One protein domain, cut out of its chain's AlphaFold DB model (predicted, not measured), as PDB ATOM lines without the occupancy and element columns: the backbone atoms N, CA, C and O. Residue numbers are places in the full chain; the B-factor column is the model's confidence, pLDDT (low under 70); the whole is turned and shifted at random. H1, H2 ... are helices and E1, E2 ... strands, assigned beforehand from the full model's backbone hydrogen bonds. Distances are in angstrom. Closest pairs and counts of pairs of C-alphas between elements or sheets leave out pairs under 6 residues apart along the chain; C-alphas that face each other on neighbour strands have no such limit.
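Overview. This is residues 539 to 626 of the 628 residues of the protein "CPBP family intramembrane metalloprotease" of bacterium (UniProt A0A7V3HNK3). A twisted wall of four strands has H3 and H4 covering one face, the other face bare; H1 and H2 form a corner beyond these helices, away from the sheet. The 88 printed residues hold H1, H2, H3, E1, E2, H4, E3 and E4 in chain order, class mixed. The sheet, E1 E2 E4 E3, is antiparallel. The whole is compact, radius of gyration of the C-alphas 12.1 A, spanning 31 by 28 by 19 A.

Along the chain. H1, residues 539 to 552, begins at C-alpha 539 (116.582, 89.630, 112.551) and is 19.4 A long. H2 is residues 554 to 563, 14.6 A; H3 571 to 582, 15.4 A. E1, 587 to 590, and E2, 593 to 596, form a hairpin. H4, residues 601 to 611, is 15.5 A long. E3, 614 to 618, and E4, 621 to 625, form another hairpin, ending at C-alpha 625 (108.554, 109.978, 94.031).

Arrangement. N 588 and O 595 of E1 and E2 are 2.9 A apart, N 594 and O 624 of E2 and E4 2.9 A, N 616 and O 623 of E3 and E4 2.8 A, within hydrogen-bond range. In two layers, helices on one face of a sheet, H3 is over E2 at height 9.3 A and H4 over E4 and E3 at 9.1 A. E2, H4, E3 make a split strand-helix-strand unit, E4 between its strands, with a right-handed crossover. H3 and H4 touch, closest C-alphas Pro 571 and Thr 611, 4.7 A, at a steep tilt of 50 degrees, opposite ways. H1, with residues 547 to 551 alone, only just touches H4, with 3 pairs of C-alphas within 8 A, closest Arg 551 and Leu 606, 6.6 A. H2 is close but not clearly touching H1, closest C-alphas Phe 550 and Leu 557, 5.3 A. In the four helices every O i to N i+4 pair is within hydrogen-bond range.

Size, cuts and confidence. The farthest C-alphas, Lys 563 and Lys 619, are 35.0 A apart. The printed part has no cut and no long link. Mean pLDDT of the printed part is 79.3; residues 539 to 546, 564, 581 and 584 are under 70.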
ATOM      1  N   VAL A 539     116.832  88.220 112.865       44.19
ATOM      2  CA  VAL A 539     116.582  89.630 112.551       44.19
ATOM      3  C   VAL A 539     115.544  89.721 111.443       44.19
ATOM      4  O   VAL A 539     114.626  90.499 111.610       44.19
ATOM      5  N   ILE A 540     115.597  88.878 110.404       47.31
ATOM      6  CA  ILE A 540     114.586  88.879 109.326       47.31
ATOM      7  C   ILE A 540     113.162  88.617 109.863       47.31
ATOM      8  O   ILE A 540     112.292  89.419 109.558       47.31
ATOM      9  N   PRO A 541     112.892  87.604 110.714       51.94
ATOM     10  CA  PRO A 541     111.583  87.423 111.344       51.94
ATOM     11  C   PRO A 541     111.192  88.546 112.297       51.94
ATOM     12  O   PRO A 541     110.023  88.884 112.352       51.94
ATOM     13  N   ALA A 542     112.130  89.127 113.052       53.78
ATOM     14  CA  ALA A 542     111.822  90.239 113.955       53.78
ATOM     15  C   ALA A 542     111.516  91.535 113.188       53.78
ATOM     16  O   ALA A 542     110.649  92.299 113.593       53.78
ATOM     17  N   LEU A 543     112.206  91.760 112.068       56.91
ATOM     18  CA  LEU A 543     111.944  92.852 111.140       56.91
ATOM     19  C   LEU A 543     110.656  92.628 110.367       56.91
ATOM     20  O   LEU A 543     109.858  93.546 110.295       56.91
ATOM     21  N   SER A 544     110.417  91.414 109.874       63.53
ATOM     22  CA  SER A 544     109.141  91.020 109.278       63.53
ATOM     23  C   SER A 544     108.008  91.220 110.277       63.53
ATOM     24  O   SER A 544     107.070  91.923 109.962       63.53
ATOM     25  N   ALA A 545     108.138  90.732 111.513       68.31
ATOM     26  CA  ALA A 545     107.133  90.914 112.557       68.31
ATOM     27  C   ALA A 545     106.935  92.388 112.939       68.31
ATOM     28  O   ALA A 545     105.815  92.791 113.223       68.31
ATOM     29  N   ALA A 546     107.993  93.207 112.934       69.44
ATOM     30  CA  ALA A 546     107.871  94.648 113.141       69.44
ATOM     31  C   ALA A 546     107.171  95.338 111.959       69.44
ATOM     32  O   ALA A 546     106.336  96.206 112.178       69.44
ATOM     33  N   LEU A 547     107.472  94.943 110.720       71.75
ATOM     34  CA  LEU A 547     106.818  95.446 109.509       71.75
ATOM     35  C   LEU A 547     105.351  95.015 109.446       71.75
ATOM     36  O   LEU A 547     104.505  95.834 109.105       71.75
ATOM     37  N   ASP A 548     105.051  93.774 109.823       77.31
ATOM     38  CA  ASP A 548     103.696  93.238 109.949       77.31
ATOM     39  C   ASP A 548     102.938  93.992 111.053       77.31
ATOM     40  O   ASP A 548     101.842  94.490 110.821       77.31
ATOM     41  N   TYR A 549     103.567  94.220 112.211       80.50
ATOM     42  CA  TYR A 549     102.987  95.021 113.289       80.50
ATOM     43  C   TYR A 549     102.714  96.470 112.869       80.50
ATOM     44  O   TYR A 549     101.639  96.988 113.152       80.50
ATOM     45  N   PHE A 550     103.644  97.122 112.164       80.75
ATOM     46  CA  PHE A 550     103.450  98.474 111.629       80.75
ATOM     47  C   PHE A 550     102.388  98.533 110.529       80.75
ATOM     48  O   PHE A 550     101.745  99.569 110.363       80.75
ATOM     49  N   ARG A 551     102.194  97.439 109.787       75.62
ATOM     50  CA  ARG A 551     101.116  97.311 108.802       75.62
ATOM     51  C   ARG A 551      99.753  97.272 109.492       75.62
ATOM     52  O   ARG A 551      98.838  97.954 109.038       75.62
ATOM     53  N   ASP A 552      99.662  96.550 110.606       78.94
ATOM     54  CA  ASP A 552      98.435  96.407 111.394       78.94
ATOM     55  C   ASP A 552      98.182  97.601 112.340       78.94
ATOM     56  O   ASP A 552      97.040  97.863 112.711       78.94
ATOM     57  N   HIS A 553      99.228  98.353 112.708       81.38
ATOM     58  CA  HIS A 553      99.175  99.483 113.649       81.38
ATOM     59  C   HIS A 553      99.885 100.727 113.074       81.38
ATOM     60  O   HIS A 553     101.020 101.035 113.457       81.38
ATOM     61  N   PRO A 554      99.228 101.488 112.175       73.00
ATOM     62  CA  PRO A 554      99.824 102.660 111.525       73.00
ATOM     63  C   PRO A 554     100.305 103.743 112.506       73.00
ATOM     64  O   PRO A 554     101.318 104.399 112.261       73.00
ATOM     65  N   ASP A 555      99.634 103.893 113.650       78.50
ATOM     66  CA  ASP A 555     100.015 104.857 114.690       78.50
ATOM     67  C   ASP A 555     101.359 104.501 115.347       78.50
ATOM     68  O   ASP A 555     102.159 105.382 115.667       78.50
ATOM     69  N   ALA A 556     101.665 103.204 115.471       79.75
ATOM     70  CA  ALA A 556     102.938 102.737 116.013       79.75
ATOM     71  C   ALA A 556     104.109 103.033 115.065       79.75
ATOM     72  O   ALA A 556     105.224 103.306 115.513       79.75
ATOM     73  N   LEU A 557     103.860 103.021 113.751       77.19
ATOM     74  CA  LEU A 557     104.844 103.438 112.752       77.19
ATOM     75  C   LEU A 557     105.143 104.936 112.873       77.19
ATOM     76  O   LEU A 557     106.304 105.339 112.810       77.19
ATOM     77  N   HIS A 558     104.115 105.756 113.092       76.75
ATOM     78  CA  HIS A 558     104.293 107.184 113.329       76.75
ATOM     79  C   HIS A 558     105.100 107.449 114.610       76.75
ATOM     80  O   HIS A 558     106.089 108.183 114.577       76.75
ATOM     81  N   GLU A 559     104.757 106.786 115.718       79.75
ATOM     82  CA  GLU A 559     105.496 106.894 116.981       79.75
ATOM     83  C   GLU A 559     106.957 106.433 116.838       79.75
ATOM     84  O   GLU A 559     107.876 107.058 117.379       79.75
ATOM     85  N   PHE A 560     107.197 105.369 116.066       81.31
ATOM     86  CA  PHE A 560     108.541 104.904 115.736       81.31
ATOM     87  C   PHE A 560     109.346 105.970 114.987       81.31
ATOM     88  O   PHE A 560     110.487 106.240 115.362       81.31
ATOM     89  N   LEU A 561     108.761 106.612 113.971       74.62
ATOM     90  CA  LEU A 561     109.429 107.675 113.214       74.62
ATOM     91  C   LEU A 561     109.774 108.879 114.102       74.62
ATOM     92  O   LEU A 561     110.866 109.434 113.970       74.62
ATOM     93  N   VAL A 562     108.902 109.241 115.048       76.50
ATOM     94  CA  VAL A 562     109.168 110.296 116.040       76.50
ATOM     95  C   VAL A 562     110.326 109.899 116.964       76.50
ATOM     96  O   VAL A 562     111.291 110.650 117.099       76.50
ATOM     97  N   LYS A 563     110.295 108.694 117.551       72.06
ATOM     98  CA  LYS A 563     111.373 108.202 118.434       72.06
ATOM     99  C   LYS A 563     112.708 108.026 117.711       72.06
ATOM    100  O   LYS A 563     113.758 108.207 118.324       72.06
ATOM    101  N   ALA A 564     112.676 107.692 116.424       66.38
ATOM    102  CA  ALA A 564     113.857 107.585 115.574       66.38
ATOM    103  C   ALA A 564     114.423 108.953 115.143       66.38
ATOM    104  O   ALA A 564     115.446 108.992 114.463       66.38
ATOM    105  N   GLY A 565     113.785 110.070 115.522       70.69
ATOM    106  CA  GLY A 565     114.204 111.417 115.123       70.69
ATOM    107  C   GLY A 565     113.996 111.699 113.633       70.69
ATOM    108  O   GLY A 565     114.686 112.537 113.061       70.69
ATOM    109  N   LEU A 566     113.076 110.976 112.989       74.12
ATOM    110  CA  LEU A 566     112.767 111.083 111.562       74.12
ATOM    111  C   LEU A 566     111.507 111.914 111.290       74.12
ATOM    112  O   LEU A 566     111.154 112.110 110.126       74.12
ATOM    113  N   SER A 567     110.839 112.420 112.330       75.44
ATOM    114  CA  SER A 567     109.653 113.277 112.199       75.44
ATOM    115  C   SER A 567     109.932 114.538 111.383       75.44
ATOM    116  O   SER A 567     109.107 114.907 110.556       75.44
ATOM    117  N   ASP A 568     111.121 115.124 111.516       74.88
ATOM    118  CA  ASP A 568     111.501 116.352 110.797       74.88
ATOM    119  C   ASP A 568     112.328 116.066 109.531       74.88
ATOM    120  O   ASP A 568     112.742 116.983 108.824       74.88
ATOM    121  N   ALA A 569     112.588 114.788 109.237       78.75
ATOM    122  CA  ALA A 569     113.366 114.374 108.079       78.75
ATOM    123  C   ALA A 569     112.551 114.491 106.784       78.75
ATOM    124  O   ALA A 569     111.343 114.232 106.763       78.75
ATOM    125  N   THR A 570     113.232 114.815 105.683       84.94
ATOM    126  CA  THR A 570     112.610 114.844 104.353       84.94
ATOM    127  C   THR A 570     112.076 113.457 103.962       84.94
ATOM    128  O   THR A 570     112.632 112.437 104.393       84.94
ATOM    129  N   PRO A 571     111.045 113.368 103.099       85.06
ATOM    130  CA  PRO A 571     110.513 112.091 102.610       85.06
ATOM    131  C   PRO A 571     111.596 111.118 102.110       85.06
ATOM    132  O   PRO A 571     111.589 109.929 102.437       85.06
ATOM    133  N   GLY A 572     112.603 111.635 101.398       81.56
ATOM    134  CA  GLY A 572     113.746 110.859 100.914       81.56
ATOM    135  C   GLY A 572     114.720 110.393 102.001       81.56
ATOM    136  O   GLY A 572     115.315 109.319 101.885       81.56
ATOM    137  N   GLU A 573     114.910 111.162 103.073       79.31
ATOM    138  CA  GLU A 573     115.716 110.746 104.231       79.31
ATOM    139  C   GLU A 573     115.027 109.645 105.028       79.31
ATOM    140  O   GLU A 573     115.672 108.641 105.343       79.31
ATOM    141  N   ARG A 574     113.712 109.772 105.255       82.19
ATOM    142  CA  ARG A 574     112.902 108.707 105.859       82.19
ATOM    143  C   ARG A 574     112.987 107.430 105.028       82.19
ATOM    144  O   ARG A 574     113.286 106.369 105.570       82.19
ATOM    145  N   LEU A 575     112.823 107.534 103.705       84.69
ATOM    146  CA  LEU A 575     112.911 106.380 102.809       84.69
ATOM    147  C   LEU A 575     114.302 105.731 102.841       84.69
ATOM    148  O   LEU A 575     114.413 104.510 102.898       84.69
ATOM    149  N   ARG A 576     115.380 106.524 102.839       81.06
ATOM    150  CA  ARG A 576     116.755 106.002 102.918       81.06
ATOM    151  C   ARG A 576     117.010 105.251 104.215       81.06
ATOM    152  O   ARG A 576     117.619 104.182 104.161       81.06
ATOM    153  N   TYR A 577     116.549 105.793 105.337       76.75
ATOM    154  CA  TYR A 577     116.687 105.145 106.633       76.75
ATOM    155  C   TYR A 577     115.891 103.838 106.678       76.75
ATOM    156  O   TYR A 577     116.458 102.787 106.951       76.75
ATOM    157  N   LEU A 578     114.606 103.870 106.315       80.31
ATOM    158  CA  LEU A 578     113.750 102.683 106.344       80.31
ATOM    159  C   LEU A 578     114.261 101.591 105.390       80.31
ATOM    160  O   LEU A 578     114.354 100.429 105.758       80.31
ATOM    161  N   VAL A 579     114.683 101.935 104.176       80.81
ATOM    162  CA  VAL A 579     115.131 100.921 103.209       80.81
ATOM    163  C   VAL A 579     116.484 100.312 103.589       80.81
ATOM    164  O   VAL A 579     116.683  99.114 103.391       80.81
ATOM    165  N   ARG A 580     117.419 101.100 104.137       74.44
ATOM    166  CA  ARG A 580     118.762 100.606 104.482       74.44
ATOM    167  C   ARG A 580     118.831  99.974 105.864       74.44
ATOM    168  O   ARG A 580     119.380  98.885 105.985       74.44
ATOM    169  N   GLU A 581     118.286 100.647 106.870       66.62
ATOM    170  CA  GLU A 581     118.422 100.254 108.276       66.62
ATOM    171  C   GLU A 581     117.315  99.290 108.710       66.62
ATOM    172  O   GLU A 581     117.582  98.368 109.475       66.62
ATOM    173  N   LEU A 582     116.087  99.465 108.200       70.69
ATOM    174  CA  LEU A 582     114.986  98.533 108.459       70.69
ATOM    175  C   LEU A 582     115.112  97.339 107.499       70.69
ATOM    176  O   LEU A 582     115.356  96.217 107.919       70.69
ATOM    177  N   LEU A 583     115.028  97.563 106.189       73.56
ATOM    178  CA  LEU A 583     114.880  96.459 105.228       73.56
ATOM    179  C   LEU A 583     116.199  95.830 104.752       73.56
ATOM    180  O   LEU A 583     116.175  94.790 104.096       73.56
ATOM    181  N   GLY A 584     117.353  96.450 105.019       69.94
ATOM    182  CA  GLY A 584     118.647  95.972 104.513       69.94
ATOM    183  C   GLY A 584     118.764  95.990 102.979       69.94
ATOM    184  O   GLY A 584     119.636  95.329 102.408       69.94
ATOM    185  N   LEU A 585     117.890  96.727 102.289       79.75
ATOM    186  CA  LEU A 585     117.814  96.783 100.833       79.75
ATOM    187  C   LEU A 585     118.640  97.947 100.267       79.75
ATOM    188  O   LEU A 585     118.941  98.950 100.918       79.75
ATOM    189  N   LYS A 586     119.018  97.824  98.991       80.69
ATOM    190  CA  LYS A 586     119.743  98.880  98.272       80.69
ATOM    191  C   LYS A 586     118.763  99.859  97.627       80.69
ATOM    192  O   LYS A 586     117.939  99.462  96.807       80.69
ATOM    193  N   LEU A 587     118.955 101.144  97.922       86.94
ATOM    194  CA  LEU A 587     118.231 102.268  97.326       86.94
ATOM    195  C   LEU A 587     119.156 103.095  96.422       86.94
ATOM    196  O   LEU A 587     120.278 103.432  96.816       86.94
ATOM    197  N   ARG A 588     118.690 103.409  95.207       87.31
ATOM    198  CA  ARG A 588     119.368 104.280  94.230       87.31
ATOM    199  C   ARG A 588     118.532 105.520  93.958       87.31
ATOM    200  O   ARG A 588     117.353 105.399  93.676       87.31
ATOM    201  N   GLU A 589     119.154 106.687  93.956       87.50
ATOM    202  CA  GLU A 589     118.484 107.956  93.672       87.50
ATOM    203  C   GLU A 589     118.863 108.457  92.275       87.50
ATOM    204  O   GLU A 589     120.040 108.440  91.901       87.50
ATOM    205  N   LYS A 590     117.875 108.865  91.474       84.69
ATOM    206  CA  LYS A 590     118.097 109.432  90.139       84.69
ATOM    207  C   LYS A 590     116.980 110.414  89.794       84.69
ATOM    208  O   LYS A 590     115.824 110.015  89.740       84.69
ATOM    209  N   LYS A 591     117.337 111.671  89.493       81.06
ATOM    210  CA  LYS A 591     116.398 112.745  89.095       81.06
ATOM    211  C   LYS A 591     115.216 112.922  90.073       81.06
ATOM    212  O   LYS A 591     114.074 112.976  89.637       81.06
ATOM    213  N   GLY A 592     115.483 112.949  91.382       78.56
ATOM    214  CA  GLY A 592     114.440 113.113  92.409       78.56
ATOM    215  C   GLY A 592     113.553 111.883  92.641       78.56
ATOM    216  O   GLY A 592     112.582 111.967  93.377       78.56
ATOM    217  N   GLN A 593     113.879 110.737  92.032       86.81
ATOM    218  CA  GLN A 593     113.179 109.470  92.247       86.81
ATOM    219  C   GLN A 593     114.086 108.467  92.959       86.81
ATOM    220  O   GLN A 593     115.287 108.374  92.666       86.81
ATOM    221  N   TYR A 594     113.502 107.675  93.853       90.94
ATOM    222  CA  TYR A 594     114.196 106.653  94.625       90.94
ATOM    223  C   TYR A 594     113.798 105.256  94.152       90.94
ATOM    224  O   TYR A 594     112.638 104.875  94.204       90.94
ATOM    225  N   PHE A 595     114.770 104.467  93.712       90.75
ATOM    226  CA  PHE A 595     114.569 103.126  93.176       90.75
ATOM    227  C   PHE A 595     115.034 102.071  94.173       90.75
ATOM    228  O   PHE A 595     116.203 102.070  94.579       90.75
ATOM    229  N   VAL A 596     114.147 101.136  94.504       87.56
ATOM    230  CA  VAL A 596     114.408 100.029  95.429       87.56
ATOM    231  C   VAL A 596     114.169  98.705  94.709       87.56
ATOM    232  O   VAL A 596     113.079  98.428  94.213       87.56
ATOM    233  N   LYS A 597     115.208  97.869  94.632       86.56
ATOM    234  CA  LYS A 597     115.136  96.549  93.989       86.56
ATOM    235  C   LYS A 597     114.950  95.460  95.045       86.56
ATOM    236  O   LYS A 597     115.679  95.458  96.030       86.56
ATOM    237  N   GLY A 598     114.047  94.511  94.786       79.88
ATOM    238  CA  GLY A 598     113.788  93.371  95.678       79.88
ATOM    239  C   GLY A 598     112.837  93.671  96.840       79.88
ATOM    240  O   GLY A 598     112.828  92.922  97.805       79.88
ATOM    241  N   LEU A 599     112.072  94.762  96.751       83.00
ATOM    242  CA  LEU A 599     111.045  95.142  97.719       83.00
ATOM    243  C   LEU A 599     109.717  94.440  97.386       83.00
ATOM    244  O   LEU A 599     109.303  94.456  96.223       83.00
ATOM    245  N   ALA A 600     109.064  93.838  98.381       82.88
ATOM    246  CA  ALA A 600     107.749  93.224  98.210       82.88
ATOM    247  C   ALA A 600     106.646  94.296  98.116       82.88
ATOM    248  O   ALA A 600     106.771  95.376  98.691       82.88
ATOM    249  N   ALA A 601     105.552  93.999  97.409       82.06
ATOM    250  CA  ALA A 601     104.455  94.954  97.210       82.06
ATOM    251  C   ALA A 601     103.842  95.509  98.517       82.06
ATOM    252  O   ALA A 601     103.662  96.725  98.601       82.06
ATOM    253  N   PRO A 602     103.608  94.697  99.571       78.62
ATOM    254  CA  PRO A 602     103.085  95.209 100.842       78.62
ATOM    255  C   PRO A 602     104.043  96.183 101.545       78.62
ATOM    256  O   PRO A 602     103.608  97.117 102.217       78.62
ATOM    257  N   ASP A 603     105.353  95.993 101.376       82.44
ATOM    258  CA  ASP A 603     106.367  96.862 101.978       82.44
ATOM    259  C   ASP A 603     106.493  98.182 101.210       82.44
ATOM    260  O   ASP A 603     106.805  99.216 101.796       82.44
ATOM    261  N   ALA A 604     106.208  98.176  99.905       84.88
ATOM    262  CA  ALA A 604     106.146  99.397  99.113       84.88
ATOM    263  C   ALA A 604     105.000 100.315  99.547       84.88
ATOM    264  O   ALA A 604     105.191 101.527  99.659       84.88
ATOM    265  N   GLU A 605     103.839  99.745  99.868       83.62
ATOM    266  CA  GLU A 605     102.702 100.499 100.395       83.62
ATOM    267  C   GLU A 605     102.989 101.063 101.795       83.62
ATOM    268  O   GLU A 605     102.722 102.236 102.064       83.62
ATOM    269  N   LEU A 606     103.611 100.266 102.669       83.56
ATOM    270  CA  LEU A 606     104.026 100.711 104.000       83.56
ATOM    271  C   LEU A 606     105.021 101.879 103.921       83.56
ATOM    272  O   LEU A 606     104.856 102.887 104.606       83.56
ATOM    273  N   LEU A 607     106.035 101.771 103.056       85.38
ATOM    274  CA  LEU A 607     107.016 102.835 102.838       85.38
ATOM    275  C   LEU A 607     106.382 104.090 102.231       85.38
ATOM    276  O   LEU A 607     106.758 105.197 102.614       85.38
ATOM    277  N   SER A 608     105.407 103.933 101.333       86.75
ATOM    278  CA  SER A 608     104.633 105.049 100.777       86.75
ATOM    279  C   SER A 608     103.920 105.828 101.887       86.75
ATOM    280  O   SER A 608     104.099 107.041 102.012       86.75
ATOM    281  N   ARG A 609     103.237 105.127 102.802       82.62
ATOM    282  CA  ARG A 609     102.576 105.737 103.971       82.62
ATOM    283  C   ARG A 609     103.563 106.381 104.951       82.62
ATOM    284  O   ARG A 609     103.310 107.474 105.442       82.62
ATOM    285  N   ALA A 610     104.700 105.734 105.216       80.12
ATOM    286  CA  ALA A 610     105.706 106.221 106.166       80.12
ATOM    287  C   ALA A 610     106.416 107.503 105.700       80.12
ATOM    288  O   ALA A 610     106.854 108.332 106.503       80.12
ATOM    289  N   THR A 611     106.594 107.633 104.387       84.44
ATOM    290  CA  THR A 611     107.424 108.682 103.786       84.44
ATOM    291  C   THR A 611     106.600 109.785 103.136       84.44
ATOM    292  O   THR A 611     107.103 110.897 103.015       84.44
ATOM    293  N   GLY A 612     105.353 109.502 102.753       84.12
ATOM    294  CA  GLY A 612     104.525 110.385 101.931       84.12
ATOM    295  C   GLY A 612     104.864 110.328 100.437       84.12
ATOM    296  O   GLY A 612     104.283 111.079  99.660       84.12
ATOM    297  N   LEU A 613     105.789 109.453 100.022       88.88
ATOM    298  CA  LEU A 613     106.176 109.282  98.621       88.88
ATOM    299  C   LEU A 613     105.263 108.281  97.921       88.88
ATOM    300  O   LEU A 613     105.036 107.185  98.421       88.88
ATOM    301  N   TYR A 614     104.831 108.603  96.709       89.94
ATOM    302  CA  TYR A 614     104.082 107.687  95.864       89.94
ATOM    303  C   TYR A 614     104.976 106.553  95.353       89.94
ATOM    304  O   TYR A 614     106.013 106.810  94.734       89.94
ATOM    305  N   ALA A 615     104.555 105.308  95.587       91.06
ATOM    306  CA  ALA A 615     105.230 104.101  95.121       91.06
ATOM    307  C   ALA A 615     104.636 103.606  93.790       91.06
ATOM    308  O   ALA A 615     103.436 103.369  93.687       91.06
ATOM    309  N   GLU A 616     105.488 103.399  92.787       91.62
ATOM    310  CA  GLU A 616     105.142 102.859  91.470       91.62
ATOM    311  C   GLU A 616     105.971 101.601  91.179       91.62
ATOM    312  O   GLU A 616     107.201 101.602  91.319       91.62
ATOM    313  N   GLU A 617     105.318 100.525  90.745       91.06
ATOM    314  CA  GLU A 617     106.014  99.310  90.329       91.06
ATOM    315  C   GLU A 617     106.646  99.489  88.938       91.06
ATOM    316  O   GLU A 617     106.030  99.961  87.985       91.06
ATOM    317  N   THR A 618     107.910  99.092  88.798       87.94
ATOM    318  CA  THR A 618     108.683  99.184  87.556       87.94
ATOM    319  C   THR A 618     109.303  97.836  87.203       87.94
ATOM    320  O   THR A 618     109.545  96.987  88.060       87.94
ATOM    321  N   LYS A 619     109.741  97.671  85.947       81.19
ATOM    322  CA  LYS A 619     110.474  96.470  85.488       81.19
ATOM    323  C   LYS A 619     111.758  96.155  86.281       81.19
ATOM    324  O   LYS A 619     112.365  95.109  86.065       81.19
ATOM    325  N   LYS A 620     112.239  97.065  87.137       78.38
ATOM    326  CA  LYS A 620     113.473  96.906  87.927       78.38
ATOM    327  C   LYS A 620     113.242  96.926  89.446       78.38
ATOM    328  O   LYS A 620     114.235  96.922  90.177       78.38
ATOM    329  N   GLY A 621     111.991  96.913  89.912       87.50
ATOM    330  CA  GLY A 621     111.608  97.049  91.324       87.50
ATOM    331  C   GLY A 621     110.636  98.210  91.527       87.50
ATOM    332  O   GLY A 621     109.899  98.550  90.612       87.50
ATOM    333  N   TRP A 622     110.674  98.866  92.681       92.75
ATOM    334  CA  TRP A 622     109.781  99.980  93.014       92.75
ATOM    335  C   TRP A 622     110.466 101.335  92.839       92.75
ATOM    336  O   TRP A 622     111.652 101.475  93.153       92.75
ATOM    337  N   ALA A 623     109.727 102.322  92.341       91.25
ATOM    338  CA  ALA A 623     110.134 103.719  92.266       91.25
ATOM    339  C   ALA A 623     109.277 104.562  93.220       91.25
ATOM    340  O   ALA A 623     108.057 104.468  93.190       91.25
ATOM    341  N   PHE A 624     109.916 105.390  94.044       92.25
ATOM    342  CA  PHE A 624     109.264 106.326  94.957       92.25
ATOM    343  C   PHE A 624     109.538 107.756  94.510       92.25
ATOM    344  O   PHE A 624     110.689 108.107  94.223       92.25
ATOM    345  N   ARG A 625     108.491 108.574  94.453       90.75
ATOM    346  CA  ARG A 625     108.554 109.978  94.031       90.75
ATOM    347  C   ARG A 625     107.500 110.806  94.753       90.75
ATOM    348  O   ARG A 625     106.533 110.244  95.261       90.75
ATOM    349  N   ASP A 626     107.675 112.121  94.776       84.38
ATOM    350  CA  ASP A 626     106.593 113.018  95.182       84.38
ATOM    351  C   ASP A 626     105.380 112.796  94.264       84.38
ATOM    352  O   ASP A 626     105.540 112.404  93.100       84.38
TER     353      ASP A 626